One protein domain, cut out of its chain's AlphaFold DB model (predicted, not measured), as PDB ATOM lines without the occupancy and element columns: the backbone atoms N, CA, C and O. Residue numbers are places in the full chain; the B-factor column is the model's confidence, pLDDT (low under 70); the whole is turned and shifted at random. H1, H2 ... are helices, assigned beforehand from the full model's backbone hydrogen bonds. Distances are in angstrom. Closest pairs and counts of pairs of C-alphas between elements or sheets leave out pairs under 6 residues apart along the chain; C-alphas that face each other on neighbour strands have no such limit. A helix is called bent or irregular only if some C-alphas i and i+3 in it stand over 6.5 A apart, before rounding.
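This is residues 19 to 62 of the 62 residues of an uncharacterized protein of marine sediment metagenome (UniProt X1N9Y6). A small head and a long arm make up this model: the short helix H1 and the loops beside it, from residue 19 on, form the head, and an outstretched link leads from there to the long helix H2, which sticks out by itself. H2 turns off from the end of the link at a corner and has no contact with H1. The printed part has 44 residues with two named helices, H1 then H2 along the chain, and no named strand; the class is all helix. The whole is extended, with a radius of gyration of the C-alphas of 15.3 A, and its flat outline spans 41 by 25 by 13 A.

The printed part begins at Leu 19, with its C-alpha at (-30.487, -10.297, 85.331). H1 is residues 28 to 33, 8.8 A from first to last C-alpha, and begins at C-alpha 28 at (-37.795, -5.966, 86.141). H2 is residues 44 to 60, 24.9 A long, from C-alpha 44 at (-58.660, -7.623, 91.531) to C-alpha 60 at (-49.755, -5.908, 114.696).

H1 and H2 are apart, with no C-alpha of the one within 8 A of the other. A short link of 10 residues joins them. Residues 43 to 49, of which 44 to 49 belong to H2, stand free, and so do residues 51 to 62, of which 51 to 60 belong to H2. In H1 and H2 every O i to N i+4 pair is within hydrogen-bond range, and neither helix is bent.

The two C-alphas farthest apart are those of Ala 22 and Ala 62, at 41.9 A. The printed part has no cut and ends at Ala 62, the chain's last residue. The mean pLDDT of the printed part is 83.9; residues 59 to 62 are under 70.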
ATOM      1  N   LEU A  19     -31.101  -9.111  85.933       84.12
ATOM      2  CA  LEU A  19     -30.487 -10.297  85.331       84.12
ATOM      3  C   LEU A  19     -31.504 -11.440  85.258       84.12
ATOM      4  O   LEU A  19     -31.873 -12.012  86.284       84.12
ATOM      5  N   GLY A  20     -31.925 -11.769  84.041       85.62
ATOM      6  CA  GLY A  20     -32.682 -12.970  83.727       85.62
ATOM      7  C   GLY A  20     -31.789 -14.105  83.218       85.62
ATOM      8  O   GLY A  20     -30.588 -13.950  82.998       85.62
ATOM      9  N   ARG A  21     -32.403 -15.263  82.999       84.56
ATOM     10  CA  ARG A  21     -31.835 -16.435  82.341       84.56
ATOM     11  C   ARG A  21     -31.396 -16.143  80.905       84.56
ATOM     12  O   ARG A  21     -30.324 -16.609  80.532       84.56
ATOM     13  N   ALA A  22     -32.185 -15.424  80.104       87.12
ATOM     14  CA  ALA A  22     -31.806 -15.132  78.719       87.12
ATOM     15  C   ALA A  22     -30.863 -13.923  78.577       87.12
ATOM     16  O   ALA A  22     -30.284 -13.728  77.508       87.12
ATOM     17  N   GLY A  23     -30.669 -13.127  79.635       89.00
ATOM     18  CA  GLY A  23     -29.739 -12.000  79.618       89.00
ATOM     19  C   GLY A  23     -30.096 -10.871  80.581       89.00
ATOM     20  O   GLY A  23     -30.832 -11.049  81.549       89.00
ATOM     21  N   LEU A  24     -29.531  -9.692  80.316       90.25
ATOM     22  CA  LEU A  24     -29.779  -8.473  81.084       90.25
ATOM     23  C   LEU A  24     -30.958  -7.691  80.499       90.25
ATOM     24  O   LEU A  24     -30.993  -7.418  79.300       90.25
ATOM     25  N   TYR A  25     -31.864  -7.263  81.373       88.00
ATOM     26  CA  TYR A  25     -33.012  -6.415  81.060       88.00
ATOM     27  C   TYR A  25     -32.837  -5.043  81.705       88.00
ATOM     28  O   TYR A  25     -32.257  -4.927  82.783       88.00
ATOM     29  N   ARG A  26     -33.362  -3.991  81.075       87.69
ATOM     30  CA  ARG A  26     -33.313  -2.616  81.596       87.69
ATOM     31  C   ARG A  26     -34.193  -2.434  82.822       87.69
ATOM     32  O   ARG A  26     -33.920  -1.559  83.633       87.69
ATOM     33  N   THR A  27     -35.270  -3.215  82.930       85.50
ATOM     34  CA  THR A  27     -36.183  -3.180  84.077       85.50
ATOM     35  C   THR A  27     -36.660  -4.578  84.457       85.50
ATOM     36  O   THR A  27     -36.695  -5.493  83.634       85.50
ATOM     37  N   ARG A  28     -37.124  -4.734  85.704       84.69
ATOM     38  CA  ARG A  28     -37.795  -5.966  86.141       84.69
ATOM     39  C   ARG A  28     -39.069  -6.251  85.335       84.69
ATOM     40  O   ARG A  28     -39.353  -7.410  85.057       84.69
ATOM     41  N   LEU A  29     -39.830  -5.215  84.966       85.12
ATOM     42  CA  LEU A  29     -41.062  -5.370  84.185       85.12
ATOM     43  C   LEU A  29     -40.773  -5.933  82.790       85.12
ATOM     44  O   LEU A  29     -41.451  -6.855  82.354       85.12
ATOM     45  N   GLU A  30     -39.746  -5.409  82.120       87.19
ATOM     46  CA  GLU A  30     -39.303  -5.901  80.814       87.19
ATOM     47  C   GLU A  30     -38.930  -7.387  80.886       87.19
ATOM     48  O   GLU A  30     -39.360  -8.173  80.047       87.19
ATOM     49  N   ALA A  31     -38.200  -7.803  81.919       88.69
ATOM     50  CA  ALA A  31     -37.860  -9.208  82.096       88.69
ATOM     51  C   ALA A  31     -39.098 -10.105  82.276       88.69
ATOM     52  O   ALA A  31     -39.211 -11.146  81.633       88.69
ATOM     53  N   VAL A  32     -40.066  -9.678  83.096       86.81
ATOM     54  CA  VAL A  32     -41.353 -10.380  83.269       86.81
ATOM     55  C   VAL A  32     -42.082 -10.517  81.927       86.81
ATOM     56  O   VAL A  32     -42.547 -11.603  81.595       86.81
ATOM     57  N   GLN A  33     -42.144  -9.444  81.130       86.12
ATOM     58  CA  GLN A  33     -42.775  -9.460  79.803       86.12
ATOM     59  C   GLN A  33     -42.083 -10.418  78.824       86.12
ATOM     60  O   GLN A  33     -42.739 -10.966  77.943       86.12
ATOM     61  N   ASN A  34     -40.780 -10.647  78.996       88.25
ATOM     62  CA  ASN A  34     -40.001 -11.607  78.215       88.25
ATOM     63  C   ASN A  34     -40.035 -13.038  78.790       88.25
ATOM     64  O   ASN A  34     -39.308 -13.904  78.315       88.25
ATOM     65  N   GLY A  35     -40.881 -13.308  79.790       86.50
ATOM     66  CA  GLY A  35     -41.069 -14.650  80.349       86.50
ATOM     67  C   GLY A  35     -39.984 -15.084  81.335       86.50
ATOM     68  O   GLY A  35     -39.933 -16.249  81.721       86.50
ATOM     69  N   GLU A  36     -39.134 -14.160  81.784       89.56
ATOM     70  CA  GLU A  36     -38.063 -14.461  82.736       89.56
ATOM     71  C   GLU A  36     -38.561 -14.718  84.161       89.56
ATOM     72  O   GLU A  36     -37.866 -15.327  84.977       89.56
ATOM     73  N   GLN A  37     -39.772 -14.254  84.473       76.31
ATOM     74  CA  GLN A  37     -40.488 -14.608  85.693       76.31
ATOM     75  C   GLN A  37     -41.891 -15.075  85.334       76.31
ATOM     76  O   GLN A  37     -42.617 -14.398  84.606       76.31
ATOM     77  N   HIS A  38     -42.293 -16.198  85.921       74.31
ATOM     78  CA  HIS A  38     -43.682 -16.622  85.935       74.31
ATOM     79  C   HIS A  38     -44.388 -15.895  87.081       74.31
ATOM     80  O   HIS A  38     -44.160 -16.208  88.251       74.31
ATOM     81  N   LEU A  39     -45.189 -14.881  86.756       77.25
ATOM     82  CA  LEU A  39     -46.089 -14.262  87.722       77.25
ATOM     83  C   LEU A  39     -47.469 -14.877  87.547       77.25
ATOM     84  O   LEU A  39     -48.057 -14.780  86.472       77.25
ATOM     85  N   GLU A  40     -47.987 -15.478  88.614       83.81
ATOM     86  CA  GLU A  40     -49.389 -15.880  88.651       83.81
ATOM     87  C   GLU A  40     -50.259 -14.618  88.635       83.81
ATOM     88  O   GLU A  40     -50.099 -13.753  89.509       83.81
ATOM     89  N   PRO A  41     -51.165 -14.467  87.656       81.50
ATOM     90  CA  PRO A  41     -52.082 -13.347  87.651       81.50
ATOM     91  C   PRO A  41     -52.995 -13.446  88.873       81.50
ATOM     92  O   PRO A  41     -53.613 -14.475  89.143       81.50
ATOM     93  N   VAL A  42     -53.099 -12.345  89.606       88.38
ATOM     94  CA  VAL A  42     -54.037 -12.206  90.719       88.38
ATOM     95  C   VAL A  42     -55.271 -11.455  90.241       88.38
ATOM     96  O   VAL A  42     -55.176 -10.464  89.515       88.38
ATOM     97  N   SER A  43     -56.448 -11.920  90.647       92.81
ATOM     98  CA  SER A  43     -57.689 -11.183  90.402       92.81
ATOM     99  C   SER A  43     -57.711  -9.868  91.198       92.81
ATOM    100  O   SER A  43     -57.058  -9.772  92.244       92.81
ATOM    101  N   PRO A  44     -58.492  -8.859  90.767       93.25
ATOM    102  CA  PRO A  44     -58.660  -7.623  91.531       93.25
ATOM    103  C   PRO A  44     -59.095  -7.881  92.979       93.25
ATOM    104  O   PRO A  44     -58.554  -7.282  93.902       93.25
ATOM    105  N   GLU A  45     -60.005  -8.836  93.189       95.31
ATOM    106  CA  GLU A  45     -60.493  -9.213  94.519       95.31
ATOM    107  C   GLU A  45     -59.365  -9.755  95.412       95.31
ATOM    108  O   GLU A  45     -59.221  -9.344  96.565       95.31
ATOM    109  N   GLN A  46     -58.505 -10.623  94.865       93.38
ATOM    110  CA  GLN A  46     -57.324 -11.132  95.572       93.38
ATOM    111  C   GLN A  46     -56.327 -10.012  95.889       93.38
ATOM    112  O   GLN A  46     -55.775  -9.982  96.987       93.38
ATOM    113  N   LEU A  47     -56.133  -9.064  94.969       93.31
ATOM    114  CA  LEU A  47     -55.304  -7.878  95.193       93.31
ATOM    115  C   LEU A  47     -55.815  -7.037  96.367       93.31
ATOM    116  O   LEU A  47     -55.036  -6.688  97.257       93.31
ATOM    117  N   PHE A  48     -57.121  -6.754  96.413       93.81
ATOM    118  CA  PHE A  48     -57.721  -6.005  97.517       93.81
ATOM    119  C   PHE A  48     -57.606  -6.753  98.850       93.81
ATOM    120  O   PHE A  48     -57.316  -6.133  99.876       93.81
ATOM    121  N   GLN A  49     -57.786  -8.076  98.859       94.25
ATOM    122  CA  GLN A  49     -57.602  -8.883 100.068       94.25
ATOM    123  C   GLN A  49     -56.153  -8.859 100.567       94.25
ATOM    124  O   GLN A  49     -55.928  -8.631 101.757       94.25
ATOM    125  N   LEU A  50     -55.174  -9.024  99.672       91.12
ATOM    126  CA  LEU A  50     -53.750  -8.950 100.010       91.12
ATOM    127  C   LEU A  50     -53.383  -7.586 100.603       91.12
ATOM    128  O   LEU A  50     -52.746  -7.527 101.653       91.12
ATOM    129  N   ALA A  51     -53.849  -6.494  99.989       90.88
ATOM    130  CA  ALA A  51     -53.600  -5.143 100.486       90.88
ATOM    131  C   ALA A  51     -54.177  -4.931 101.897       90.88
ATOM    132  O   ALA A  51     -53.504  -4.394 102.777       90.88
ATOM    133  N   ARG A  52     -55.408  -5.398 102.145       91.62
ATOM    134  CA  ARG A  52     -56.052  -5.306 103.466       91.62
ATOM    135  C   ARG A  52     -55.311  -6.115 104.528       91.62
ATOM    136  O   ARG A  52     -55.157  -5.636 105.649       91.62
ATOM    137  N   ASN A  53     -54.854  -7.319 104.184       90.62
ATOM    138  CA  ASN A  53     -54.091  -8.167 105.099       90.62
ATOM    139  C   ASN A  53     -52.745  -7.532 105.453       90.62
ATOM    140  O   ASN A  53     -52.392  -7.502 106.626       90.62
ATOM    141  N   HIS A  54     -52.061  -6.938 104.474       87.00
ATOM    142  CA  HIS A  54     -50.776  -6.282 104.692       87.00
ATOM    143  C   HIS A  54     -50.869  -5.108 105.680       87.00
ATOM    144  O   HIS A  54     -50.060  -5.003 106.596       87.00
ATOM    145  N   VAL A  55     -51.902  -4.264 105.555       82.00
ATOM    146  CA  VAL A  55     -52.156  -3.170 106.514       82.00
ATOM    147  C   VAL A  55     -52.425  -3.716 107.917       82.00
ATOM    148  O   VAL A  55     -51.979  -3.146 108.912       82.00
ATOM    149  N   ARG A  56     -53.143  -4.839 108.006       76.69
ATOM    150  CA  ARG A  56     -53.472  -5.473 109.283       76.69
ATOM    151  C   ARG A  56     -52.236  -6.083 109.947       76.69
ATOM    152  O   ARG A  56     -52.075  -5.920 111.145       76.69
ATOM    153  N   GLU A  57     -51.359  -6.726 109.184       74.94
ATOM    154  CA  GLU A  57     -50.083  -7.274 109.667       74.94
ATOM    155  C   GLU A  57     -49.113  -6.170 110.106       74.94
ATOM    156  O   GLU A  57     -48.514  -6.270 111.176       74.94
ATOM    157  N   ALA A  58     -49.022  -5.076 109.346       71.19
ATOM    158  CA  ALA A  58     -48.187  -3.930 109.701       71.19
ATOM    159  C   ALA A  58     -48.623  -3.259 111.016       71.19
ATOM    160  O   ALA A  58     -47.777  -2.783 111.768       71.19
ATOM    161  N   GLY A  59     -49.924  -3.256 111.324       63.50
ATOM    162  CA  GLY A  59     -50.454  -2.729 112.586       63.50
ATOM    163  C   GLY A  59     -50.278  -3.652 113.799       63.50
ATOM    164  O   GLY A  59     -50.406  -3.183 114.923       63.50
ATOM    165  N   ILE A  60     -49.993  -4.944 113.601       61.09
ATOM    166  CA  ILE A  60     -49.755  -5.908 114.696       61.09
ATOM    167  C   ILE A  60     -48.290  -5.858 115.170       61.09
ATOM    168  O   ILE A  60     -47.988  -6.242 116.297       61.09
ATOM    169  N   HIS A  61     -47.384  -5.365 114.322       56.69
ATOM    170  CA  HIS A  61     -45.958  -5.207 114.621       56.69
ATOM    171  C   HIS A  61     -45.552  -3.768 114.996       56.69
ATOM    172  O   HIS A  61     -44.355  -3.477 115.029       56.69
ATOM    173  N   ALA A  62     -46.525  -2.884 115.254       50.69
ATOM    174  CA  ALA A  62     -46.325  -1.483 115.631       50.69
ATOM    175  C   ALA A  62     -46.467  -1.250 117.141       50.69
ATOM    176  O   ALA A  62     -47.312  -1.926 117.771       50.69
TER     177      ALA A  62